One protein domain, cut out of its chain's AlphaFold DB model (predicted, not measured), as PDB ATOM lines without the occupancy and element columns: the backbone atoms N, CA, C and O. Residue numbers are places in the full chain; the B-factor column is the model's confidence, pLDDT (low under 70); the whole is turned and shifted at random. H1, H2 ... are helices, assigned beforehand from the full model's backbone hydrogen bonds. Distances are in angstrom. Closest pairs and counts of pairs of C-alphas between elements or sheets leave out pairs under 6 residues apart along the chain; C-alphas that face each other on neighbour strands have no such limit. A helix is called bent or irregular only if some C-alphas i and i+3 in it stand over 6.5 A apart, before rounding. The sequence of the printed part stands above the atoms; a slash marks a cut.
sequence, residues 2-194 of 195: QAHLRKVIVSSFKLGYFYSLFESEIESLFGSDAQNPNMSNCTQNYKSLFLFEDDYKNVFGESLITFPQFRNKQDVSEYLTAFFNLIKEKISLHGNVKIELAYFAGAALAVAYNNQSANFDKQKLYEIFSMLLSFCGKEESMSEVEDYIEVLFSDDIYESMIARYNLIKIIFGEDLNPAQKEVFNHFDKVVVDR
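Overview. This is residues 2 to 194 of the 195 residues of an uncharacterized protein of Ignavibacteria bacterium (UniProt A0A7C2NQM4). A bundle of helices is built round one long helix, H1, which runs through the core with H2, H3, H4 and H8 set about it. On the side of H4, the helices H5, H6 and H7 fold back on one another in turn, their centres making a triangle, and residues 31 to 36, in the link after H1, stick out. The printed part has 193 residues with eight named helices, H1 to H8 in order along the chain, and no named strand; the class is all helix. It is compact, with a radius of gyration of the C-alphas of 16.6 A and spans of 48, 40 and 29 A.

Along the chain. H1, residues 2 to 30, is the longest helix at 42.5 A, from C-alpha 2 at (194.022, 240.853, 137.541) to C-alpha 30 at (200.215, 237.419, 179.410). H2, residues 39 to 60, spans 31.2 A, and H3, residues 73 to 94, spans 30.9 A. H4 is residues 97 to 111, H5 residues 122 to 136, H6 residues 139 to 152 and H7 residues 157 to 172. H8, residues 178 to 192, ends with C-alpha 192 at (184.277, 243.647, 172.907). H2 and H6 are irregular: C-alphas 51 and 54 are 7.6 A apart, C-alphas 140 and 143 are 7.4 A apart, and H2 has a kink of 55 degrees near residue 54.

Arrangement. H1 is the hub, touching five helices. H1 and H4 touch, closest at the C-alphas of Tyr 17 and Gly 106, 4.1 A apart, and run the same way at a tilt of 36 degrees, only just steep. H1 and H2 form a hairpin at a shallow tilt of 24 degrees, opposite ways, closest at the C-alphas of Ser 11 and Asp 55, 4.6 A apart. H1 touches H3 with residues 19 to 26 alone, the C-alphas of Tyr 19 and Phe 84 being closest at 6.9 A. With residues 18 to 25 alone it touches H8, closest at the C-alphas of Leu 21 and Phe 187, 6.2 A apart. H4 touches H5 at a steep tilt of 46 degrees, closest at the C-alphas of Ala 105 and Ile 128, 6.6 A apart. H6 and H7 form a hairpin, their closest C-alphas, Leu 152 and Ser 160, 4.2 A apart; H5 and H6 form another. H1 and H6 are apart, as are H3 and H7. Every O i to N i+4 pair is within hydrogen-bond range in H1, H3, H4, H5, H7 and H8, against 12 of 18 in H2 and 8 of 10 in H6.

Size, cuts and confidence. The two C-alphas farthest apart, those of Gln 2 and Gln 35, are 50.2 A from each other. The printed part has no cut. The link from H2 to H3, residues 61 to 72, is long. The mean pLDDT of the printed part is 79.4, and 40 residues are under 70, among them residues 26 to 42 and 187 to 194.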
ATOM      1  N   GLN A   2     194.816 240.030 136.610       65.38
ATOM      2  CA  GLN A   2     194.022 240.853 137.541       65.38
ATOM      3  C   GLN A   2     193.272 240.039 138.620       65.38
ATOM      4  O   GLN A   2     193.330 240.380 139.795       65.38
ATOM      5  N   ALA A   3     192.674 238.897 138.253       71.94
ATOM      6  CA  ALA A   3     191.998 238.003 139.206       71.94
ATOM      7  C   ALA A   3     192.949 237.388 140.253       71.94
ATOM      8  O   ALA A   3     192.581 237.235 141.414       71.94
ATOM      9  N   HIS A   4     194.188 237.072 139.859       81.62
ATOM     10  CA  HIS A   4     195.193 236.547 140.782       81.62
ATOM     11  C   HIS A   4     195.636 237.625 141.776       81.62
ATOM     12  O   HIS A   4     195.626 237.376 142.975       81.62
ATOM     13  N   LEU A   5     195.917 238.844 141.301       83.81
ATOM     14  CA  LEU A   5     196.265 239.967 142.174       83.81
ATOM     15  C   LEU A   5     195.147 240.287 143.178       83.81
ATOM     16  O   LEU A   5     195.436 240.470 144.356       83.81
ATOM     17  N   ARG A   6     193.879 240.283 142.744       85.75
ATOM     18  CA  ARG A   6     192.733 240.465 143.648       85.75
ATOM     19  C   ARG A   6     192.710 239.407 144.752       85.75
ATOM     20  O   ARG A   6     192.540 239.758 145.915       85.75
ATOM     21  N   LYS A   7     192.925 238.132 144.408       88.44
ATOM     22  CA  LYS A   7     192.994 237.042 145.395       88.44
ATOM     23  C   LYS A   7     194.096 237.294 146.429       88.44
ATOM     24  O   LYS A   7     193.850 237.153 147.618       88.44
ATOM     25  N   VAL A   8     195.284 237.708 145.983       91.56
ATOM     26  CA  VAL A   8     196.420 237.984 146.877       91.56
ATOM     27  C   VAL A   8     196.145 239.180 147.797       91.56
ATOM     28  O   VAL A   8     196.457 239.111 148.980       91.56
ATOM     29  N   ILE A   9     195.511 240.243 147.293       91.50
ATOM     30  CA  ILE A   9     195.098 241.408 148.097       91.50
ATOM     31  C   ILE A   9     194.096 240.994 149.180       91.50
ATOM     32  O   ILE A   9     194.281 241.334 150.347       91.50
ATOM     33  N   VAL A  10     193.071 240.216 148.816       90.44
ATOM     34  CA  VAL A  10     192.073 239.707 149.768       90.44
ATOM     35  C   VAL A  10     192.723 238.814 150.825       90.44
ATOM     36  O   VAL A  10     192.471 239.006 152.012       90.44
ATOM     37  N   SER A  11     193.592 237.883 150.420       91.88
ATOM     38  CA  SER A  11     194.340 237.045 151.361       91.88
ATOM     39  C   SER A  11     195.216 237.890 152.291       91.88
ATOM     40  O   SER A  11     195.202 237.668 153.494       91.88
ATOM     41  N   SER A  12     195.905 238.912 151.776       93.69
ATOM     42  CA  SER A  12     196.728 239.812 152.595       93.69
ATOM     43  C   SER A  12     195.907 240.560 153.649       93.69
ATOM     44  O   SER A  12     196.282 240.591 154.820       93.69
ATOM     45  N   PHE A  13     194.738 241.085 153.267       93.00
ATOM     46  CA  PHE A  13     193.820 241.719 154.213       93.00
ATOM     47  C   PHE A  13     193.339 240.736 155.288       93.00
ATOM     48  O   PHE A  13     193.349 241.076 156.470       93.00
ATOM     49  N   LYS A  14     192.950 239.507 154.906       90.00
ATOM     50  CA  LYS A  14     192.538 238.457 155.857       90.00
ATOM     51  C   LYS A  14     193.622 238.174 156.890       90.00
ATOM     52  O   LYS A  14     193.312 238.096 158.075       90.00
ATOM     53  N   LEU A  15     194.873 238.045 156.443       91.44
ATOM     54  CA  LEU A  15     196.015 237.813 157.323       91.44
ATOM     55  C   LEU A  15     196.224 238.988 158.283       91.44
ATOM     56  O   LEU A  15     196.363 238.759 159.479       91.44
ATOM     57  N   GLY A  16     196.183 240.228 157.787       91.19
ATOM     58  CA  GLY A  16     196.313 241.420 158.628       91.19
ATOM     59  C   GLY A  16     195.236 241.499 159.710       91.19
ATOM     60  O   GLY A  16     195.552 241.673 160.883       91.19
ATOM     61  N   TYR A  17     193.973 241.286 159.331       88.44
ATOM     62  CA  TYR A  17     192.849 241.284 160.269       88.44
ATOM     63  C   TYR A  17     192.981 240.172 161.317       88.44
ATOM     64  O   TYR A  17     192.952 240.428 162.520       88.44
ATOM     65  N   PHE A  18     193.186 238.931 160.863       86.25
ATOM     66  CA  PHE A  18     193.312 237.769 161.737       86.25
ATOM     67  C   PHE A  18     194.475 237.914 162.724       86.25
ATOM     68  O   PHE A  18     194.289 237.716 163.922       86.25
ATOM     69  N   TYR A  19     195.665 238.270 162.241       85.94
ATOM     70  CA  TYR A  19     196.859 238.312 163.080       85.94
ATOM     71  C   TYR A  19     196.840 239.458 164.087       85.94
ATOM     72  O   TYR A  19     197.324 239.265 165.197       85.94
ATOM     73  N   SER A  20     196.239 240.606 163.764       83.94
ATOM     74  CA  SER A  20     196.083 241.696 164.736       83.94
ATOM     75  C   SER A  20     195.105 241.354 165.860       83.94
ATOM     76  O   SER A  20     195.409 241.607 167.025       83.94
ATOM     77  N   LEU A  21     193.974 240.712 165.545       78.06
ATOM     78  CA  LEU A  21     193.054 240.203 166.572       78.06
ATOM     79  C   LEU A  21     193.732 239.166 167.471       78.06
ATOM     80  O   LEU A  21     193.579 239.163 168.694       78.06
ATOM     81  N   PHE A  22     194.522 238.300 166.853       76.62
ATOM     82  CA  PHE A  22     195.224 237.237 167.538       76.62
ATOM     83  C   PHE A  22     196.343 237.744 168.454       76.62
ATOM     84  O   PHE A  22     196.486 237.260 169.576       76.62
ATOM     85  N   GLU A  23     197.141 238.704 167.984       74.62
ATOM     86  CA  GLU A  23     198.194 239.360 168.762       74.62
ATOM     87  C   GLU A  23     197.604 239.994 170.026       74.62
ATOM     88  O   GLU A  23     198.093 239.730 171.124       74.62
ATOM     89  N   SER A  24     196.474 240.698 169.892       70.81
ATOM     90  CA  SER A  24     195.736 241.249 171.033       70.81
ATOM     91  C   SER A  24     195.261 240.165 172.012       70.81
ATOM     92  O   SER A  24     195.279 240.359 173.235       70.81
ATOM     93  N   GLU A  25     194.835 238.996 171.523       71.25
ATOM     94  CA  GLU A  25     194.451 237.902 172.414       71.25
ATOM     95  C   GLU A  25     195.655 237.321 173.166       71.25
ATOM     96  O   GLU A  25     195.562 237.133 174.381       71.25
ATOM     97  N   ILE A  26     196.781 237.100 172.478       68.38
ATOM     98  CA  ILE A  26     198.032 236.654 173.100       68.38
ATOM     99  C   ILE A  26     198.480 237.637 174.178       68.38
ATOM    100  O   ILE A  26     198.681 237.217 175.312       68.38
ATOM    101  N   GLU A  27     198.603 238.928 173.871       66.56
ATOM    102  CA  GLU A  27     199.095 239.929 174.826       66.56
ATOM    103  C   GLU A  27     198.271 239.944 176.122       66.56
ATOM    104  O   GLU A  27     198.827 239.961 177.220       66.56
ATOM    105  N   SER A  28     196.946 239.833 176.016       62.84
ATOM    106  CA  SER A  28     196.062 239.765 177.183       62.84
ATOM    107  C   SER A  28     196.174 238.465 177.979       62.84
ATOM    108  O   SER A  28     195.952 238.493 179.186       62.84
ATOM    109  N   LEU A  29     196.541 237.337 177.361       60.72
ATOM    110  CA  LEU A  29     196.820 236.100 178.101       60.72
ATOM    111  C   LEU A  29     198.072 236.227 178.988       60.72
ATOM    112  O   LEU A  29     198.213 235.463 179.945       60.72
ATOM    113  N   PHE A  30     198.960 237.182 178.687       56.88
ATOM    114  CA  PHE A  30     200.215 237.419 179.410       56.88
ATOM    115  C   PHE A  30     200.220 238.709 180.257       56.88
ATOM    116  O   PHE A  30     201.076 238.854 181.131       56.88
ATOM    117  N   GLY A  31     199.269 239.627 180.052       52.00
ATOM    118  CA  GLY A  31     199.140 240.885 180.794       52.00
ATOM    119  C   GLY A  31     198.257 240.788 182.047       52.00
ATOM    120  O   GLY A  31     197.067 240.517 181.951       52.00
ATOM    121  N   SER A  32     198.844 241.061 183.218       41.31
ATOM    122  CA  SER A  32     198.236 241.407 184.531       41.31
ATOM    123  C   SER A  32     197.147 240.528 185.181       41.31
ATOM    124  O   SER A  32     196.969 240.669 186.383       41.31
ATOM    125  N   ASP A  33     196.531 239.565 184.494       41.81
ATOM    126  CA  ASP A  33     195.642 238.540 185.080       41.81
ATOM    127  C   ASP A  33     196.124 237.118 184.732       41.81
ATOM    128  O   ASP A  33     195.371 236.199 184.405       41.81
ATOM    129  N   ALA A  34     197.438 236.909 184.861       43.94
ATOM    130  CA  ALA A  34     198.143 235.648 184.605       43.94
ATOM    131  C   ALA A  34     197.699 234.452 185.486       43.94
ATOM    132  O   ALA A  34     198.303 233.380 185.424       43.94
ATOM    133  N   GLN A  35     196.662 234.604 186.317       37.72
ATOM    134  CA  GLN A  35     196.165 233.545 187.195       37.72
ATOM    135  C   GLN A  35     195.068 232.666 186.580       37.72
ATOM    136  O   GLN A  35     194.762 231.631 187.166       37.72
ATOM    137  N   ASN A  36     194.510 232.997 185.405       41.25
ATOM    138  CA  ASN A  36     193.552 232.106 184.732       41.25
ATOM    139  C   ASN A  36     193.505 232.248 183.192       41.25
ATOM    140  O   ASN A  36     192.456 232.552 182.623       41.25
ATOM    141  N   PRO A  37     194.600 231.961 182.457       46.41
ATOM    142  CA  PRO A  37     194.521 231.802 181.008       46.41
ATOM    143  C   PRO A  37     193.720 230.532 180.687       46.41
ATOM    144  O   PRO A  37     194.218 229.403 180.830       46.41
ATOM    145  N   ASN A  38     192.464 230.715 180.276       49.12
ATOM    146  CA  ASN A  38     191.539 229.626 179.981       49.12
ATOM    147  C   ASN A  38     192.151 228.714 178.895       49.12
ATOM    148  O   ASN A  38     192.402 229.135 177.768       49.12
ATOM    149  N   MET A  39     192.455 227.459 179.258       46.69
ATOM    150  CA  MET A  39     193.246 226.491 178.466       46.69
ATOM    151  C   MET A  39     192.699 226.260 177.046       46.69
ATOM    152  O   MET A  39     193.453 225.895 176.141       46.69
ATOM    153  N   SER A  40     191.394 226.481 176.884       49.84
ATOM    154  CA  SER A  40     190.630 226.389 175.640       49.84
ATOM    155  C   SER A  40     191.186 227.292 174.532       49.84
ATOM    156  O   SER A  40     191.314 226.848 173.389       49.84
ATOM    157  N   ASN A  41     191.599 228.517 174.870       64.94
ATOM    158  CA  ASN A  41     191.835 229.555 173.867       64.94
ATOM    159  C   ASN A  41     193.143 229.347 173.090       64.94
ATOM    160  O   ASN A  41     193.110 229.326 171.869       64.94
ATOM    161  N   CYS A  42     194.284 229.053 173.735       65.31
ATOM    162  CA  CYS A  42     195.562 228.871 173.014       65.31
ATOM    163  C   CYS A  42     195.541 227.737 171.975       65.31
ATOM    164  O   CYS A  42     196.139 227.862 170.909       65.31
ATOM    165  N   THR A  43     194.883 226.612 172.278       70.38
ATOM    166  CA  THR A  43     194.824 225.471 171.345       70.38
ATOM    167  C   THR A  43     193.884 225.766 170.183       70.38
ATOM    168  O   THR A  43     194.191 225.419 169.044       70.38
ATOM    169  N   GLN A  44     192.739 226.393 170.461       72.38
ATOM    170  CA  GLN A  44     191.801 226.831 169.432       72.38
ATOM    171  C   GLN A  44     192.461 227.857 168.509       72.38
ATOM    172  O   GLN A  44     192.439 227.684 167.299       72.38
ATOM    173  N   ASN A  45     193.163 228.825 169.082       71.06
ATOM    174  CA  ASN A  45     193.937 229.839 168.383       71.06
ATOM    175  C   ASN A  45     195.020 229.232 167.490       71.06
ATOM    176  O   ASN A  45     195.080 229.513 166.293       71.06
ATOM    177  N   TYR A  46     195.819 228.313 168.030       77.31
ATOM    178  CA  TYR A  46     196.786 227.570 167.231       77.31
ATOM    179  C   TYR A  46     196.128 226.823 166.063       77.31
ATOM    180  O   TYR A  46     196.650 226.826 164.953       77.31
ATOM    181  N   LYS A  47     194.953 226.218 166.281       80.56
ATOM    182  CA  LYS A  47     194.203 225.543 165.216       80.56
ATOM    183  C   LYS A  47     193.627 226.517 164.183       80.56
ATOM    184  O   LYS A  47     193.572 226.172 163.005       80.56
ATOM    185  N   SER A  48     193.240 227.725 164.588       82.62
ATOM    186  CA  SER A  48     192.717 228.755 163.687       82.62
ATOM    187  C   SER A  48     193.740 229.186 162.635       82.62
ATOM    188  O   SER A  48     193.333 229.523 161.530       82.62
ATOM    189  N   LEU A  49     195.051 229.093 162.907       83.81
ATOM    190  CA  LEU A  49     196.096 229.339 161.898       83.81
ATOM    191  C   LEU A  49     195.901 228.508 160.626       83.81
ATOM    192  O   LEU A  49     196.088 229.021 159.526       83.81
ATOM    193  N   PHE A  50     195.512 227.236 160.768       86.62
ATOM    194  CA  PHE A  50     195.340 226.333 159.628       86.62
ATOM    195  C   PHE A  50     194.178 226.756 158.723       86.62
ATOM    196  O   PHE A  50     194.181 226.445 157.537       86.62
ATOM    197  N   LEU A  51     193.211 227.521 159.243       88.00
ATOM    198  CA  LEU A  51     192.130 228.079 158.429       88.00
ATOM    199  C   LEU A  51     192.617 229.180 157.478       88.00
ATOM    200  O   LEU A  51     191.895 229.515 156.545       88.00
ATOM    201  N   PHE A  52     193.813 229.732 157.699       88.44
ATOM    202  CA  PHE A  52     194.418 230.787 156.882       88.44
ATOM    203  C   PHE A  52     195.655 230.301 156.109       88.44
ATOM    204  O   PHE A  52     196.386 231.116 155.548       88.44
ATOM    205  N   GLU A  53     195.904 228.988 156.037       90.12
ATOM    206  CA  GLU A  53     197.063 228.430 155.321       90.12
ATOM    207  C   GLU A  53     197.037 228.773 153.825       90.12
ATOM    208  O   GLU A  53     198.048 229.191 153.258       90.12
ATOM    209  N   ASP A  54     195.870 228.666 153.187       90.94
ATOM    210  CA  ASP A  54     195.710 229.040 151.781       90.94
ATOM    211  C   ASP A  54     195.945 230.537 151.561       90.94
ATOM    212  O   ASP A  54     196.516 230.926 150.540       90.94
ATOM    213  N   ASP A  55     195.526 231.381 152.506       92.00
ATOM    214  CA  ASP A  55     195.754 232.823 152.450       92.00
ATOM    215  C   ASP A  55     197.249 233.143 152.589       92.00
ATOM    216  O   ASP A  55     197.797 233.885 151.772       92.00
ATOM    217  N   TYR A  56     197.939 232.499 153.536       92.94
ATOM    218  CA  TYR A  56     199.392 232.584 153.698       92.94
ATOM    219  C   TYR A  56     200.129 232.186 152.415       92.94
ATOM    220  O   TYR A  56     200.966 232.931 151.899       92.94
ATOM    221  N   LYS A  57     199.756 231.040 151.841       93.19
ATOM    222  CA  LYS A  57     200.348 230.521 150.609       93.19
ATOM    223  C   LYS A  57     200.094 231.428 149.411       93.19
ATOM    224  O   LYS A  57     200.980 231.580 148.572       93.19
ATOM    225  N   ASN A  58     198.917 232.046 149.318       92.62
ATOM    226  CA  ASN A  58     198.619 233.000 148.249       92.62
ATOM    227  C   ASN A  58     199.521 234.242 148.327       92.62
ATOM    228  O   ASN A  58     199.904 234.761 147.283       92.62
ATOM    229  N   VAL A  59     199.849 234.720 149.533       93.94
ATOM    230  CA  VAL A  59     200.637 235.949 149.731       93.94
ATOM    231  C   VAL A  59     202.139 235.705 149.594       93.94
ATOM    232  O   VAL A  59     202.821 236.475 148.914       93.94
ATOM    233  N   PHE A  60     202.653 234.633 150.201       92.81
ATOM    234  CA  PHE A  60     204.095 234.384 150.301       92.81
ATOM    235  C   PHE A  60     204.610 233.286 149.362       92.81
ATOM    236  O   PHE A  60     205.818 233.143 149.200       92.81
ATOM    237  N   GLY A  61     203.725 232.515 148.724       91.25
ATOM    238  CA  GLY A  61     204.122 231.435 147.813       91.25
ATOM    239  C   GLY A  61     204.726 230.211 148.510       91.25
ATOM    240  O   GLY A  61     205.337 229.374 147.851       91.25
ATOM    241  N   GLU A  62     204.549 230.084 149.823       92.00
ATOM    242  CA  GLU A  62     205.114 229.015 150.649       92.00
ATOM    243  C   GLU A  62     204.093 228.459 151.650       92.00
ATOM    244  O   GLU A  62     203.030 229.038 151.872       92.00
ATOM    245  N   SER A  63     204.407 227.301 152.229       89.94
ATOM    246  CA  SER A  63     203.573 226.652 153.243       89.94
ATOM    247  C   SER A  63     203.898 227.156 154.643       89.94
ATOM    248  O   SER A  63     205.053 227.421 154.972       89.94
ATOM    249  N   LEU A  64     202.871 227.214 155.486       86.75
ATOM    250  CA  LEU A  64     203.001 227.593 156.884       86.75
ATOM    251  C   LEU A  64     203.730 226.479 157.657       86.75
ATOM    252  O   LEU A  64     203.307 225.322 157.660       86.75
ATOM    253  N   ILE A  65     204.846 226.813 158.308       81.88
ATOM    254  CA  ILE A  65     205.639 225.840 159.072       81.88
ATOM    255  C   ILE A  65     204.980 225.620 160.428       81.88
ATOM    256  O   ILE A  65     205.044 226.494 161.278       81.88
ATOM    257  N   THR A  66     204.402 224.446 160.668       73.94
ATOM    258  CA  THR A  66     203.729 224.134 161.937       73.94
ATOM    259  C   THR A  66     204.415 223.040 162.736       73.94
ATOM    260  O   THR A  66     205.115 222.175 162.206       73.94
ATOM    261  N   PHE A  67     204.195 223.061 164.050       71.50
ATOM    262  CA  PHE A  67     204.525 221.939 164.910       71.50
ATOM    263  C   PHE A  67     203.485 220.822 164.748       71.50
ATOM    264  O   PHE A  67     202.289 221.071 164.857       71.50
ATOM    265  N   PRO A  68     203.911 219.561 164.568       60.69
ATOM    266  CA  PRO A  68     202.980 218.453 164.371       60.69
ATOM    267  C   PRO A  68     202.109 218.156 165.604       60.69
ATOM    268  O   PRO A  68     201.069 217.515 165.466       60.69
ATOM    269  N   GLN A  69     202.515 218.589 166.807       66.19
ATOM    270  CA  GLN A  69     201.753 218.414 168.047       66.19
ATOM    271  C   GLN A  69     201.943 219.596 169.006       66.19
ATOM    272  O   GLN A  69     203.044 220.137 169.130       66.19
ATOM    273  N   PHE A  70     200.870 219.945 169.722       67.25
ATOM    274  CA  PHE A  70     200.889 220.910 170.821       67.25
ATOM    275  C   PHE A  70     201.718 220.335 171.978       67.25
ATOM    276  O   PHE A  70     201.292 219.380 172.627       67.25
ATOM    277  N   ARG A  71     202.916 220.882 172.217       68.50
ATOM    278  CA  ARG A  71     203.821 220.395 173.272       68.50
ATOM    279  C   ARG A  71     203.446 220.967 174.633       68.50
ATOM    280  O   ARG A  71     203.215 220.220 175.578       68.50
ATOM    281  N   ASN A  72     203.363 222.292 174.721       75.50
ATOM    282  CA  ASN A  72     202.895 223.029 175.889       75.50
ATOM    283  C   ASN A  72     202.477 224.459 175.472       75.50
ATOM    284  O   ASN A  72     202.716 224.878 174.340       75.50
ATOM    285  N   LYS A  73     201.840 225.207 176.387       72.44
ATOM    286  CA  LYS A  73     201.334 226.566 176.116       72.44
ATOM    287  C   LYS A  73     202.437 227.579 175.796       72.44
ATOM    288  O   LYS A  73     202.216 228.449 174.960       72.44
ATOM    289  N   GLN A  74     203.578 227.473 176.472       76.62
ATOM    290  CA  GLN A  74     204.694 228.402 176.325       76.62
ATOM    291  C   GLN A  74     205.315 228.267 174.931       76.62
ATOM    292  O   GLN A  74     205.394 229.259 174.217       76.62
ATOM    293  N   ASP A  75     205.614 227.040 174.493       78.06
ATOM    294  CA  ASP A  75     206.160 226.759 173.159       78.06
ATOM    295  C   ASP A  75     205.234 227.265 172.044       78.06
ATOM    296  O   ASP A  75     205.687 227.836 171.053       78.06
ATOM    297  N   VAL A  76     203.921 227.042 172.185       76.88
ATOM    298  CA  VAL A  76     202.935 227.494 171.194       76.88
ATOM    299  C   VAL A  76     202.857 229.013 171.161       76.88
ATOM    300  O   VAL A  76     202.812 229.581 170.075       76.88
ATOM    301  N   SER A  77     202.889 229.671 172.318       74.69
ATOM    302  CA  SER A  77     202.930 231.130 172.389       74.69
ATOM    303  C   SER A  77     204.187 231.700 171.732       74.69
ATOM    304  O   SER A  77     204.084 232.531 170.838       74.69
ATOM    305  N   GLU A  78     205.368 231.194 172.097       79.19
ATOM    306  CA  GLU A  78     206.647 231.637 171.529       79.19
ATOM    307  C   GLU A  78     206.690 231.446 170.012       79.19
ATOM    308  O   GLU A  78     207.107 232.348 169.282       79.19
ATOM    309  N   TYR A  79     206.199 230.301 169.530       83.25
ATOM    310  CA  TYR A  79     206.040 230.051 168.103       83.25
ATOM    311  C   TYR A  79     205.127 231.087 167.447       83.25
ATOM    312  O   TYR A  79     205.498 231.651 166.423       83.25
ATOM    313  N   LEU A  80     203.953 231.346 168.024       79.38
ATOM    314  CA  LEU A  80     202.981 232.291 167.480       79.38
ATOM    315  C   LEU A  80     203.552 233.712 167.431       79.38
ATOM    316  O   LEU A  80     203.499 234.349 166.383       79.38
ATOM    317  N   THR A  81     204.174 234.177 168.514       78.56
ATOM    318  CA  THR A  81     204.840 235.485 168.570       78.56
ATOM    319  C   THR A  81     205.941 235.600 167.516       78.56
ATOM    320  O   THR A  81     205.977 236.571 166.761       78.56
ATOM    321  N   ALA A  82     206.824 234.601 167.412       84.38
ATOM    322  CA  ALA A  82     207.876 234.590 166.397       84.38
ATOM    323  C   ALA A  82     207.298 234.558 164.972       84.38
ATOM    324  O   ALA A  82     207.778 235.265 164.086       84.38
ATOM    325  N   PHE A  83     206.243 233.772 164.759       85.31
ATOM    326  CA  PHE A  83     205.567 233.638 163.476       85.31
ATOM    327  C   PHE A  83     204.915 234.955 163.025       85.31
ATOM    328  O   PHE A  83     205.082 235.344 161.870       85.31
ATOM    329  N   PHE A  84     204.248 235.699 163.914       82.50
ATOM    330  CA  PHE A  84     203.666 237.001 163.552       82.50
ATOM    331  C   PHE A  84     204.713 238.073 163.287       82.50
ATOM    332  O   PHE A  84     204.554 238.851 162.345       82.50
ATOM    333  N   ASN A  85     205.804 238.087 164.054       84.81
ATOM    334  CA  ASN A  85     206.928 238.980 163.777       84.81
ATOM    335  C   ASN A  85     207.515 238.706 162.387       84.81
ATOM    336  O   ASN A  85     207.718 239.640 161.611       84.81
ATOM    337  N   LEU A  86     207.686 237.428 162.036       89.12
ATOM    338  CA  LEU A  86     208.127 237.022 160.704       89.12
ATOM    339  C   LEU A  86     207.153 237.479 159.611       89.12
ATOM    340  O   LEU A  86     207.589 237.923 158.555       89.12
ATOM    341  N   ILE A  87     205.840 237.382 159.829       89.25
ATOM    342  CA  ILE A  87     204.847 237.844 158.849       89.25
ATOM    343  C   ILE A  87     204.930 239.351 158.639       89.25
ATOM    344  O   ILE A  87     204.948 239.787 157.491       89.25
ATOM    345  N   LYS A  88     205.010 240.143 159.718       85.56
ATOM    346  CA  LYS A  88     205.165 241.603 159.629       85.56
ATOM    347  C   LYS A  88     206.406 241.958 158.806       85.56
ATOM    348  O   LYS A  88     206.308 242.744 157.868       85.56
ATOM    349  N   GLU A  89     207.535 241.309 159.091       90.25
ATOM    350  CA  GLU A  89     208.777 241.479 158.333       90.25
ATOM    351  C   GLU A  89     208.608 241.084 156.858       90.25
ATOM    352  O   GLU A  89     208.955 241.852 155.963       90.25
ATOM    353  N   LYS A  90     208.010 239.920 156.580       92.31
ATOM    354  CA  LYS A  90     207.763 239.448 155.210       92.31
ATOM    355  C   LYS A  90     206.842 240.364 154.417       92.31
ATOM    356  O   LYS A  90     207.066 240.529 153.225       92.31
ATOM    357  N   ILE A  91     205.818 240.941 155.047       92.44
ATOM    358  CA  ILE A  91     204.944 241.930 154.410       92.44
ATOM    359  C   ILE A  91     205.751 243.178 154.059       92.44
ATOM    360  O   ILE A  91     205.722 243.593 152.907       92.44
ATOM    361  N   SER A  92     206.532 243.722 154.997       86.81
ATOM    362  CA  SER A  92     207.377 244.898 154.746       86.81
ATOM    363  C   SER A  92     208.461 244.664 153.687       86.81
ATOM    364  O   SER A  92     208.857 245.599 152.997       86.81
ATOM    365  N   LEU A  93     208.951 243.430 153.548       88.62
ATOM    366  CA  LEU A  93     209.930 243.041 152.529       88.62
ATOM    367  C   LEU A  93     209.291 242.569 151.212       88.62
ATOM    368  O   LEU A  93     210.019 242.321 150.250       88.62
ATOM    369  N   HIS A  94     207.960 242.435 151.144       87.06
ATOM    370  CA  HIS A  94     207.252 241.955 149.949       87.06
ATOM    371  C   HIS A  94     207.476 242.894 148.759       87.06
ATOM    372  O   HIS A  94     207.628 242.445 147.623       87.06
ATOM    373  N   GLY A  95     207.526 244.205 149.025       81.75
ATOM    374  CA  GLY A  95     207.790 245.243 148.029       81.75
ATOM    375  C   GLY A  95     206.595 245.555 147.127       81.75
ATOM    376  O   GLY A  95     206.703 246.373 146.210       81.75
ATOM    377  N   ASN A  96     205.444 244.919 147.364       90.19
ATOM    378  CA  ASN A  96     204.196 245.224 146.682       90.19
ATOM    379  C   ASN A  96     203.288 246.058 147.588       90.19
ATOM    380  O   ASN A  96     202.551 245.532 148.422       90.19
ATOM    381  N   VAL A  97     203.260 247.363 147.316       90.06
ATOM    382  CA  VAL A  97     202.474 248.361 148.060       90.06
ATOM    383  C   VAL A  97     200.997 247.976 148.205       90.06
ATOM    384  O   VAL A  97     200.383 248.276 149.222       90.06
ATOM    385  N   LYS A  98     200.401 247.280 147.227       92.44
ATOM    386  CA  LYS A  98     198.986 246.871 147.308       92.44
ATOM    387  C   LYS A  98     198.762 245.785 148.356       92.44
ATOM    388  O   LYS A  98     197.726 245.772 149.010       92.44
ATOM    389  N   ILE A  99     199.719 244.870 148.487       93.19
ATOM    390  CA  ILE A  99     199.683 243.766 149.452       93.19
ATOM    391  C   ILE A  99     199.947 244.307 150.853       93.19
ATOM    392  O   ILE A  99     199.212 243.959 151.775       93.19
ATOM    393  N   GLU A 100     200.927 245.201 150.991       92.69
ATOM    394  CA  GLU A 100     201.229 245.896 152.245       92.69
ATOM    395  C   GLU A 100     200.039 246.729 152.733       92.69
ATOM    396  O   GLU A 100     199.593 246.552 153.865       92.69
ATOM    397  N   LEU A 101     199.458 247.570 151.867       92.88
ATOM    398  CA  LEU A 101     198.271 248.365 152.197       92.88
ATOM    399  C   LEU A 101     197.113 247.467 152.652       92.88
ATOM    400  O   LEU A 101     196.466 247.760 153.652       92.88
ATOM    401  N   ALA A 102     196.869 246.362 151.941       93.88
ATOM    402  CA  ALA A 102     195.820 245.414 152.292       93.88
ATOM    403  C   ALA A 102     196.025 244.804 153.681       93.88
ATOM    404  O   ALA A 102     195.084 244.769 154.474       93.88
ATOM    405  N   TYR A 103     197.253 244.381 153.987       93.69
ATOM    406  CA  TYR A 103     197.607 243.842 155.295       93.69
ATOM    407  C   TYR A 103     197.357 244.870 156.404       93.69
ATOM    408  O   TYR A 103     196.651 244.589 157.371       93.69
ATOM    409  N   PHE A 104     197.885 246.086 156.244       90.69
ATOM    410  CA  PHE A 104     197.749 247.130 157.256       90.69
ATOM    411  C   PHE A 104     196.313 247.636 157.412       90.69
ATOM    412  O   PHE A 104     195.925 247.989 158.519       90.69
ATOM    413  N   ALA A 105     195.500 247.626 156.355       91.69
ATOM    414  CA  ALA A 105     194.081 247.957 156.457       91.69
ATOM    415  C   ALA A 105     193.299 246.915 157.263       91.69
ATOM    416  O   ALA A 105     192.491 247.281 158.115       91.69
ATOM    417  N   GLY A 106     193.572 245.624 157.031       91.00
ATOM    418  CA  GLY A 106     193.015 244.545 157.845       91.00
ATOM    419  C   GLY A 106     193.413 244.702 159.313       91.00
ATOM    420  O   GLY A 106     192.553 244.672 160.190       91.00
ATOM    421  N   ALA A 107     194.694 244.968 159.575       88.12
ATOM    422  CA  ALA A 107     195.212 245.213 160.920       88.12
ATOM    423  C   ALA A 107     194.566 246.438 161.596       88.12
ATOM    424  O   ALA A 107     194.165 246.368 162.754       88.12
ATOM    425  N   ALA A 108     194.420 247.552 160.871       87.44
ATOM    426  CA  ALA A 108     193.796 248.774 161.373       87.44
ATOM    427  C   ALA A 108     192.321 248.553 161.735       87.44
ATOM    428  O   ALA A 108     191.877 248.991 162.795       87.44
ATOM    429  N   LEU A 109     191.575 247.834 160.889       88.00
ATOM    430  CA  LEU A 109     190.180 247.497 161.164       88.00
ATOM    431  C   LEU A 109     190.048 246.578 162.388       88.00
ATOM    432  O   LEU A 109     189.124 246.746 163.182       88.00
ATOM    433  N   ALA A 110     190.984 245.641 162.552       83.19
ATOM    434  CA  ALA A 110     191.039 244.742 163.699       83.19
ATOM    435  C   ALA A 110     191.303 245.458 165.027       83.19
ATOM    436  O   ALA A 110     190.968 244.901 166.056       83.19
ATOM    437  N   VAL A 111     191.892 246.657 165.044       78.88
ATOM    438  CA  VAL A 111     192.162 247.403 166.292       78.88
ATOM    439  C   VAL A 111     191.238 248.604 166.496       78.88
ATOM    440  O   VAL A 111     191.340 249.298 167.506       78.88
ATOM    441  N   ALA A 112     190.310 248.846 165.569       77.38
ATOM    442  CA  ALA A 112     189.304 249.899 165.664       77.38
ATOM    443  C   ALA A 112     188.179 249.504 166.647       77.38
ATOM    444  O   ALA A 112     187.056 249.203 166.237       77.38
ATOM    445  N   TYR A 113     188.498 249.464 167.948       67.62
ATOM    446  CA  TYR A 113     187.549 249.261 169.051       67.62
ATOM    447  C   TYR A 113     187.240 250.561 169.802       67.62
ATOM    448  O   TYR A 113     188.006 251.525 169.792       67.62
ATOM    449  N   ASN A 114     186.087 250.563 170.466       53.31
ATOM    450  CA  ASN A 114     185.307 251.764 170.744       53.31
ATOM    451  C   ASN A 114     185.844 252.715 171.832       53.31
ATOM    452  O   ASN A 114     185.292 253.790 172.021       53.31
ATOM    453  N   ASN A 115     186.947 252.408 172.519       47.12
ATOM    454  CA  ASN A 115     187.361 253.202 173.689       47.12
ATOM    455  C   ASN A 115     188.513 254.198 173.434       47.12
ATOM    456  O   ASN A 115     189.010 254.813 174.377       47.12
ATOM    457  N   GLN A 116     188.928 254.408 172.174       51.31
ATOM    458  CA  GLN A 116     189.903 255.453 171.789       51.31
ATOM    459  C   GLN A 116     189.533 256.210 170.495       51.31
ATOM    460  O   GLN A 116     190.411 256.746 169.813       51.31
ATOM    461  N   SER A 117     188.236 256.290 170.165       53.59
ATOM    462  CA  SER A 117     187.706 256.911 168.933       53.59
ATOM    463  C   SER A 117     188.231 258.329 168.655       53.59
ATOM    464  O   SER A 117     188.384 258.709 167.498       53.59
ATOM    465  N   ALA A 118     188.591 259.092 169.694       57.19
ATOM    466  CA  ALA A 118     189.093 260.463 169.567       57.19
ATOM    467  C   ALA A 118     190.445 260.595 168.833       57.19
ATOM    468  O   ALA A 118     190.744 261.670 168.319       57.19
ATOM    469  N   ASN A 119     191.259 259.533 168.778       64.56
ATOM    470  CA  ASN A 119     192.582 259.561 168.139       64.56
ATOM    471  C   ASN A 119     192.622 258.838 166.787       64.56
ATOM    472  O   ASN A 119     193.661 258.851 166.123       64.56
ATOM    473  N   PHE A 120     191.528 258.183 166.384       76.62
ATOM    474  CA  PHE A 120     191.498 257.424 165.142       76.62
ATOM    475  C   PHE A 120     191.113 258.333 163.974       76.62
ATOM    476  O   PHE A 120     190.038 258.929 163.940       76.62
ATOM    477  N   ASP A 121     192.013 258.448 163.003       85.62
ATOM    478  CA  ASP A 121     191.827 259.296 161.830       85.62
ATOM    479  C   ASP A 121     190.878 258.612 160.829       85.62
ATOM    480  O   ASP A 121     191.303 257.847 159.958       85.62
ATOM    481  N   LYS A 122     189.569 258.858 160.994       86.50
ATOM    482  CA  LYS A 122     188.508 258.274 160.153       86.50
ATOM    483  C   LYS A 122     188.722 258.556 158.667       86.50
ATOM    484  O   LYS A 122     188.539 257.664 157.841       86.50
ATOM    485  N   GLN A 123     189.166 259.771 158.341       89.19
ATOM    486  CA  GLN A 123     189.425 260.189 156.967       89.19
ATOM    487  C   GLN A 123     190.527 259.336 156.332       89.19
ATOM    488  O   GLN A 123     190.356 258.822 155.229       89.19
ATOM    489  N   LYS A 124     191.633 259.098 157.049       89.44
ATOM    490  CA  LYS A 124     192.681 258.194 156.553       89.44
ATOM    491  C   LYS A 124     192.209 256.753 156.425       89.44
ATOM    492  O   LYS A 124     192.605 256.078 155.478       89.44
ATOM    493  N   LEU A 125     191.374 256.265 157.345       88.56
ATOM    494  CA  LEU A 125     190.799 254.923 157.221       88.56
ATOM    495  C   LEU A 125     189.958 254.813 155.942       88.56
ATOM    496  O   LEU A 125     190.119 253.857 155.184       88.56
ATOM    497  N   TYR A 126     189.133 255.821 155.662       90.88
ATOM    498  CA  TYR A 126     188.340 255.895 154.438       90.88
ATOM    499  C   TYR A 126     189.212 255.927 153.178       90.88
ATOM    500  O   TYR A 126     188.952 255.183 152.231       90.88
ATOM    501  N   GLU A 127     190.286 256.716 153.169       91.38
ATOM    502  CA  GLU A 127     191.240 256.767 152.053       91.38
ATOM    503  C   GLU A 127     191.907 255.406 151.806       91.38
ATOM    504  O   GLU A 127     192.006 254.954 150.662       91.38
ATOM    505  N   ILE A 128     192.316 254.718 152.878       91.25
ATOM    506  CA  ILE A 128     192.892 253.367 152.820       91.25
ATOM    507  C   ILE A 128     191.900 252.381 152.197       91.25
ATOM    508  O   ILE A 128     192.258 251.666 151.256       91.25
ATOM    509  N   PHE A 129     190.655 252.357 152.680       91.38
ATOM    510  CA  PHE A 129     189.627 251.470 152.139       91.38
ATOM    511  C   PHE A 129     189.271 251.816 150.692       91.38
ATOM    512  O   PHE A 129     189.166 250.914 149.866       91.38
ATOM    513  N   SER A 130     189.178 253.097 150.343       90.75
ATOM    514  CA  SER A 130     188.902 253.548 148.974       90.75
ATOM    515  C   SER A 130     189.984 253.089 147.991       90.75
ATOM    516  O   SER A 130     189.673 252.559 146.920       90.75
ATOM    517  N   MET A 131     191.263 253.202 148.369       91.44
ATOM    518  CA  MET A 131     192.372 252.661 147.572       91.44
ATOM    519  C   MET A 131     192.262 251.138 147.404       91.44
ATOM    520  O   MET A 131     192.437 250.614 146.301       91.44
ATOM    521  N   LEU A 132     191.927 250.426 148.482       90.69
ATOM    522  CA  LEU A 132     191.714 248.977 148.477       90.69
ATOM    523  C   LEU A 132     190.573 248.543 147.556       90.69
ATOM    524  O   LEU A 132     190.741 247.587 146.791       90.69
ATOM    525  N   LEU A 133     189.439 249.245 147.595       88.56
ATOM    526  CA  LEU A 133     188.303 248.980 146.714       88.56
ATOM    527  C   LEU A 133     188.671 249.176 145.254       88.56
ATOM    528  O   LEU A 133     188.354 248.314 144.436       88.56
ATOM    529  N   SER A 134     189.418 250.234 144.934       89.06
ATOM    530  CA  SER A 134     189.883 250.437 143.563       89.06
ATOM    531  C   SER A 134     190.839 249.332 143.103       89.06
ATOM    532  O   SER A 134     190.738 248.829 141.983       89.06
ATOM    533  N   PHE A 135     191.724 248.836 143.975       87.69
ATOM    534  CA  PHE A 135     192.561 247.678 143.628       87.69
ATOM    535  C   PHE A 135     191.755 246.394 143.402       87.69
ATOM    536  O   PHE A 135     192.198 245.518 142.651       87.69
ATOM    537  N   CYS A 136     190.590 246.285 144.039       84.69
ATOM    538  CA  CYS A 136     189.670 245.164 143.891       84.69
ATOM    539  C   CYS A 136     188.675 245.330 142.729       84.69
ATOM    540  O   CYS A 136     188.012 244.342 142.400       84.69
ATOM    541  N   GLY A 137     188.596 246.516 142.110       84.94
ATOM    542  CA  GLY A 137     187.579 246.870 141.114       84.94
ATOM    543  C   GLY A 137     186.166 246.876 141.702       84.94
ATOM    544  O   GLY A 137     185.290 246.223 141.140       84.94
ATOM    545  N   LYS A 138     186.013 247.480 142.888       85.69
ATOM    546  CA  LYS A 138     184.770 247.580 143.676       85.69
ATOM    547  C   LYS A 138     184.426 249.037 144.017       85.69
ATOM    548  O   LYS A 138     183.996 249.340 145.130       85.69
ATOM    549  N   GLU A 139     184.714 249.966 143.111       86.25
ATOM    550  CA  GLU A 139     184.482 251.400 143.312       86.25
ATOM    551  C   GLU A 139     183.009 251.734 143.617       86.25
ATOM    552  O   GLU A 139     182.727 252.723 144.288       86.25
ATOM    553  N   GLU A 140     182.069 250.888 143.192       86.38
ATOM    554  CA  GLU A 140     180.639 251.028 143.470       86.38
ATOM    555  C   GLU A 140     180.276 250.969 144.963       86.38
ATOM    556  O   GLU A 140     179.258 251.534 145.353       86.38
ATOM    557  N   SER A 141     181.107 250.340 145.803       87.56
ATOM    558  CA  SER A 141     180.879 250.221 147.253       87.56
ATOM    559  C   SER A 141     181.505 251.357 148.072       87.56
ATOM    560  O   SER A 141     181.459 251.320 149.301       87.56
ATOM    561  N   MET A 142     182.110 252.374 147.442       87.00
ATOM    562  CA  MET A 142     182.798 253.453 148.172       87.00
ATOM    563  C   MET A 142     181.870 254.253 149.096       87.00
ATOM    564  O   MET A 142     182.293 254.613 150.192       87.00
ATOM    565  N   SER A 143     180.617 254.497 148.698       86.75
ATOM    566  CA  SER A 143     179.648 255.196 149.557       86.75
ATOM    567  C   SER A 143     179.273 254.371 150.789       86.75
ATOM    568  O   SER A 143     179.166 254.911 151.882       86.75
ATOM    569  N   GLU A 144     179.142 253.049 150.638       89.50
ATOM    570  CA  GLU A 144     178.840 252.145 151.756       89.50
ATOM    571  C   GLU A 144     179.990 252.114 152.774       89.50
ATOM    572  O   GLU A 144     179.759 252.040 153.978       89.50
ATOM    573  N   VAL A 145     181.242 252.190 152.304       89.94
ATOM    574  CA  VAL A 145     182.422 252.253 153.179       89.94
ATOM    575  C   VAL A 145     182.416 253.509 154.044       89.94
ATOM    576  O   VAL A 145     182.762 253.414 155.219       89.94
ATOM    577  N   GLU A 146     182.049 254.661 153.483       89.62
ATOM    578  CA  GLU A 146     181.967 255.919 154.233       89.62
ATOM    579  C   GLU A 146     180.962 255.795 155.385       89.62
ATOM    580  O   GLU A 146     181.320 256.005 156.545       89.62
ATOM    581  N   ASP A 147     179.751 255.320 155.075       91.12
ATOM    582  CA  ASP A 147     178.693 255.091 156.061       91.12
ATOM    583  C   ASP A 147     179.145 254.113 157.159       91.12
ATOM    584  O   ASP A 147     178.957 254.362 158.353       91.12
ATOM    585  N   TYR A 148     179.785 253.001 156.784       91.38
ATOM    586  CA  TYR A 148     180.249 252.020 157.762       91.38
ATOM    587  C   TYR A 148     181.418 252.512 158.608       91.38
ATOM    588  O   TYR A 148     181.498 252.136 159.773       91.38
ATOM    589  N   ILE A 149     182.316 253.349 158.087       89.62
ATOM    590  CA  ILE A 149     183.393 253.932 158.900       89.62
ATOM    591  C   ILE A 149     182.822 254.895 159.941       89.62
ATOM    592  O   ILE A 149     183.314 254.916 161.068       89.62
ATOM    593  N   GLU A 150     181.771 255.648 159.619       88.25
ATOM    594  CA  GLU A 150     181.117 256.491 160.621       88.25
ATOM    595  C   GLU A 150     180.478 255.662 161.738       88.25
ATOM    596  O   GLU A 150     180.709 255.945 162.917       88.25
ATOM    597  N   VAL A 151     179.762 254.591 161.379       88.94
ATOM    598  CA  VAL A 151     179.117 253.677 162.339       88.94
ATOM    599  C   VAL A 151     180.134 252.840 163.125       88.94
ATOM    600  O   VAL A 151     179.891 252.508 164.281       88.94
ATOM    601  N   LEU A 152     181.303 252.529 162.555       86.94
ATOM    602  CA  LEU A 152     182.363 251.755 163.217       86.94
ATOM    603  C   LEU A 152     182.792 252.368 164.561       86.94
ATOM    604  O   LEU A 152     183.190 251.633 165.464       86.94
ATOM    605  N   PHE A 153     182.690 253.691 164.694       82.31
ATOM    606  CA  PHE A 153     183.039 254.443 165.901       82.31
ATOM    607  C   PHE A 153     181.808 255.044 166.606       82.31
ATOM    608  O   PHE A 153     181.940 256.074 167.271       82.31
ATOM    609  N   SER A 154     180.613 254.472 166.412       82.88
ATOM    610  CA  SER A 154     179.415 254.861 167.164       82.88
ATOM    611  C   SER A 154     179.463 254.306 168.588       82.88
ATOM    612  O   SER A 154     180.070 253.269 168.826       82.88
ATOM    613  N   ASP A 155     178.785 254.952 169.539       79.56
ATOM    614  CA  ASP A 155     178.717 254.474 170.932       79.56
ATOM    615  C   ASP A 155     177.976 253.124 171.070       79.56
ATOM    616  O   ASP A 155     178.110 252.433 172.083       79.56
ATOM    617  N   ASP A 156     177.202 252.720 170.056       84.31
ATOM    618  CA  ASP A 156     176.519 251.429 170.025       84.31
ATOM    619  C   ASP A 156     177.473 250.325 169.543       84.31
ATOM    620  O   ASP A 156     177.785 250.177 168.360       84.31
ATOM    621  N   ILE A 157     177.912 249.500 170.495       78.56
ATOM    622  CA  ILE A 157     178.811 248.365 170.262       78.56
ATOM    623  C   ILE A 157     178.259 247.407 169.195       78.56
ATOM    624  O   ILE A 157     179.025 246.874 168.390       78.56
ATOM    625  N   TYR A 158     176.948 247.169 169.169       81.31
ATOM    626  CA  TYR A 158     176.344 246.233 168.228       81.31
ATOM    627  C   TYR A 158     176.332 246.803 166.805       81.31
ATOM    628  O   TYR A 158     176.652 246.087 165.852       81.31
ATOM    629  N   GLU A 159     176.034 248.095 166.650       85.12
ATOM    630  CA  GLU A 159     176.135 248.779 165.356       85.12
ATOM    631  C   GLU A 159     177.583 248.819 164.847       85.12
ATOM    632  O   GLU A 159     177.831 248.479 163.686       85.12
ATOM    633  N   SER A 160     178.548 249.126 165.721       83.69
ATOM    634  CA  SER A 160     179.983 249.094 165.408       83.69
ATOM    635  C   SER A 160     180.435 247.710 164.917       83.69
ATOM    636  O   SER A 160     181.101 247.590 163.882       83.69
ATOM    637  N   MET A 161     180.009 246.634 165.592       81.06
ATOM    638  CA  MET A 161     180.290 245.255 165.167       81.06
ATOM    639  C   MET A 161     179.712 244.940 163.782       81.06
ATOM    640  O   MET A 161     180.385 244.322 162.952       81.06
ATOM    641  N   ILE A 162     178.474 245.366 163.508       84.50
ATOM    642  CA  ILE A 162     177.839 245.171 162.197       84.50
ATOM    643  C   ILE A 162     178.598 245.936 161.112       84.50
ATOM    644  O   ILE A 162     178.871 245.376 160.047       84.50
ATOM    645  N   ALA A 163     178.964 247.191 161.373       88.19
ATOM    646  CA  ALA A 163     179.709 248.016 160.433       88.19
ATOM    647  C   ALA A 163     181.071 247.398 160.093       88.19
ATOM    648  O   ALA A 163     181.412 247.267 158.915       88.19
ATOM    649  N   ARG A 164     181.806 246.907 161.100       87.31
ATOM    650  CA  ARG A 164     183.059 246.167 160.895       87.31
ATOM    651  C   ARG A 164     182.850 244.944 160.006       87.31
ATOM    652  O   ARG A 164     183.565 244.771 159.020       87.31
ATOM    653  N   TYR A 165     181.851 244.119 160.315       85.12
ATOM    654  CA  TYR A 165     181.532 242.939 159.511       85.12
ATOM    655  C   TYR A 165     181.195 243.304 158.058       85.12
ATOM    656  O   TYR A 165     181.610 242.607 157.128       85.12
ATOM    657  N   ASN A 166     180.481 244.406 157.835       87.81
ATOM    658  CA  ASN A 166     180.159 244.863 156.490       87.81
ATOM    659  C   ASN A 166     181.393 245.383 155.742       87.81
ATOM    660  O   ASN A 166     181.570 245.018 154.583       87.81
ATOM    661  N   LEU A 167     182.294 246.125 156.394       89.56
ATOM    662  CA  LEU A 167     183.579 246.537 155.806       89.56
ATOM    663  C   LEU A 167     184.411 245.321 155.373       89.56
ATOM    664  O   LEU A 167     184.915 245.266 154.251       89.56
ATOM    665  N   ILE A 168     184.483 244.302 156.230       87.38
ATOM    666  CA  ILE A 168     185.121 243.016 155.932       87.38
ATOM    667  C   ILE A 168     184.473 242.361 154.705       87.38
ATOM    668  O   ILE A 168     185.161 241.943 153.768       87.38
ATOM    669  N   LYS A 169     183.139 242.291 154.685       85.69
ATOM    670  CA  LYS A 169     182.366 241.691 153.594       85.69
ATOM    671  C   LYS A 169     182.543 242.447 152.279       85.69
ATOM    672  O   LYS A 169     182.625 241.806 151.236       85.69
ATOM    673  N   ILE A 170     182.646 243.774 152.292       87.69
ATOM    674  CA  ILE A 170     182.900 244.549 151.073       87.69
ATOM    675  C   ILE A 170     184.247 244.138 150.470       87.69
ATOM    676  O   ILE A 170     184.321 243.900 149.264       87.69
ATOM    677  N   ILE A 171     185.301 243.976 151.276       84.50
ATOM    678  CA  ILE A 171     186.613 243.551 150.767       84.50
ATOM    679  C   ILE A 171     186.550 242.099 150.271       84.50
ATOM    680  O   ILE A 171     186.898 241.813 149.119       84.50
ATOM    681  N   PHE A 172     186.018 241.188 151.086       79.69
ATOM    682  CA  PHE A 172     186.037 239.747 150.818       79.69
ATOM    683  C   PHE A 172     184.989 239.264 149.814       79.69
ATOM    684  O   PHE A 172     185.203 238.258 149.151       79.69
ATOM    685  N   GLY A 173     183.863 239.956 149.665       73.75
ATOM    686  CA  GLY A 173     182.676 239.391 149.019       73.75
ATOM    687  C   GLY A 173     182.080 238.236 149.837       73.75
ATOM    688  O   GLY A 173     181.878 238.365 151.043       73.75
ATOM    689  N   GLU A 174     181.803 237.101 149.185       62.56
ATOM    690  CA  GLU A 174     181.274 235.875 149.817       62.56
ATOM    691  C   GLU A 174     182.374 234.898 150.286       62.56
ATOM    692  O   GLU A 174     182.081 233.816 150.784       62.56
ATOM    693  N   ASP A 175     183.651 235.276 150.166       61.75
ATOM    694  CA  ASP A 175     184.799 234.361 150.258       61.75
ATOM    695  C   ASP A 175     185.231 233.983 151.695       61.75
ATOM    696  O   ASP A 175     186.350 233.494 151.894       61.75
ATOM    697  N   LEU A 176     184.405 234.217 152.723       67.94
ATOM    698  CA  LEU A 176     184.666 233.682 154.066       67.94
ATOM    699  C   LEU A 176     183.989 232.330 154.224       67.94
ATOM    700  O   LEU A 176     182.762 232.231 154.225       67.94
ATOM    701  N   ASN A 177     184.794 231.288 154.436       78.50
ATOM    702  CA  ASN A 177     184.224 230.012 154.838       78.50
ATOM    703  C   ASN A 177     183.603 230.134 156.255       78.50
ATOM    704  O   ASN A 177     184.023 230.992 157.044       78.50
ATOM    705  N   PRO A 178     182.615 229.290 156.606       80.00
ATOM    706  CA  PRO A 178     181.926 229.384 157.893       80.00
ATOM    707  C   PRO A 178     182.857 229.329 159.113       80.00
ATOM    708  O   PRO A 178     182.640 230.062 160.071       80.00
ATOM    709  N   ALA A 179     183.930 228.534 159.054       79.50
ATOM    710  CA  ALA A 179     184.891 228.408 160.148       79.50
ATOM    711  C   ALA A 179     185.738 229.682 160.335       79.50
ATOM    712  O   ALA A 179     185.948 230.120 161.460       79.50
ATOM    713  N   GLN A 180     186.179 230.328 159.249       78.56
ATOM    714  CA  GLN A 180     186.864 231.628 159.306       78.56
ATOM    715  C   GLN A 180     185.943 232.703 159.899       78.56
ATOM    716  O   GLN A 180     186.379 233.517 160.712       78.56
ATOM    717  N   LYS A 181     184.653 232.679 159.539       77.56
ATOM    718  CA  LYS A 181     183.651 233.592 160.101       77.56
ATOM    719  C   LYS A 181     183.436 233.368 161.599       77.56
ATOM    720  O   LYS A 181     183.354 234.340 162.342       77.56
ATOM    721  N   GLU A 182     183.363 232.118 162.054       76.94
ATOM    722  CA  GLU A 182     183.278 231.797 163.486       76.94
ATOM    723  C   GLU A 182     184.494 232.304 164.257       76.94
ATOM    724  O   GLU A 182     184.340 232.860 165.343       76.94
ATOM    725  N   VAL A 183     185.686 232.167 163.677       75.56
ATOM    726  CA  VAL A 183     186.919 232.689 164.262       75.56
ATOM    727  C   VAL A 183     186.858 234.210 164.398       75.56
ATOM    728  O   VAL A 183     187.090 234.720 165.489       75.56
ATOM    729  N   PHE A 184     186.481 234.941 163.349       74.50
ATOM    730  CA  PHE A 184     186.350 236.401 163.432       74.50
ATOM    731  C   PHE A 184     185.295 236.842 164.441       74.50
ATOM    732  O   PHE A 184     185.589 237.687 165.276       74.50
ATOM    733  N   ASN A 185     184.127 236.198 164.458       72.56
ATOM    734  CA  ASN A 185     183.096 236.483 165.455       72.56
ATOM    735  C   ASN A 185     183.577 236.206 166.889       72.56
ATOM    736  O   ASN A 185     183.215 236.935 167.811       72.56
ATOM    737  N   HIS A 186     184.365 235.144 167.091       72.12
ATOM    738  CA  HIS A 186     184.941 234.816 168.393       72.12
ATOM    739  C   HIS A 186     185.892 235.915 168.863       72.12
ATOM    740  O   HIS A 186     185.723 236.426 169.967       72.12
ATOM    741  N   PHE A 187     186.839 236.314 168.014       66.06
ATOM    742  CA  PHE A 187     187.786 237.376 168.333       66.06
ATOM    743  C   PHE A 187     187.095 238.727 168.538       66.06
ATOM    744  O   PHE A 187     187.398 239.414 169.508       66.06
ATOM    745  N   ASP A 188     186.112 239.071 167.702       65.44
ATOM    746  CA  ASP A 188     185.338 240.301 167.865       65.44
ATOM    747  C   ASP A 188     184.619 240.345 169.212       65.44
ATOM    748  O   ASP A 188     184.654 241.367 169.892       65.44
ATOM    749  N   LYS A 189     184.038 239.220 169.640       66.69
ATOM    750  CA  LYS A 189     183.425 239.115 170.964       66.69
ATOM    751  C   LYS A 189     184.455 239.247 172.088       66.69
ATOM    752  O   LYS A 189     184.203 239.966 173.043       66.69
ATOM    753  N   VAL A 190     185.604 238.577 171.977       61.22
ATOM    754  CA  VAL A 190     186.657 238.619 173.008       61.22
ATOM    755  C   VAL A 190     187.188 240.033 173.204       61.22
ATOM    756  O   VAL A 190     187.461 240.416 174.338       61.22
ATOM    757  N   VAL A 191     187.338 240.815 172.135       59.03
ATOM    758  CA  VAL A 191     187.799 242.196 172.282       59.03
ATOM    759  C   VAL A 191     186.682 243.126 172.757       59.03
ATOM    760  O   VAL A 191     186.956 244.004 173.566       59.03
ATOM    761  N   VAL A 192     185.426 242.912 172.346       60.41
ATOM    762  CA  VAL A 192     184.277 243.647 172.907       60.41
ATOM    763  C   VAL A 192     184.131 243.399 174.409       60.41
ATOM    764  O   VAL A 192     183.994 244.354 175.154       60.41
ATOM    765  N   ASP A 193     184.240 242.151 174.874       56.94
ATOM    766  CA  ASP A 193     184.111 241.799 176.297       56.94
ATOM    767  C   ASP A 193     185.230 242.414 177.180       56.94
ATOM    768  O   ASP A 193     185.145 242.370 178.409       56.94
ATOM    769  N   ARG A 194     186.296 242.973 176.580       55.19
ATOM    770  CA  ARG A 194     187.409 243.645 177.282       55.19
ATOM    771  C   ARG A 194     187.201 245.149 177.480       55.19
ATOM    772  O   ARG A 194     188.014 245.761 178.177       55.19
TER     773      ARG A 194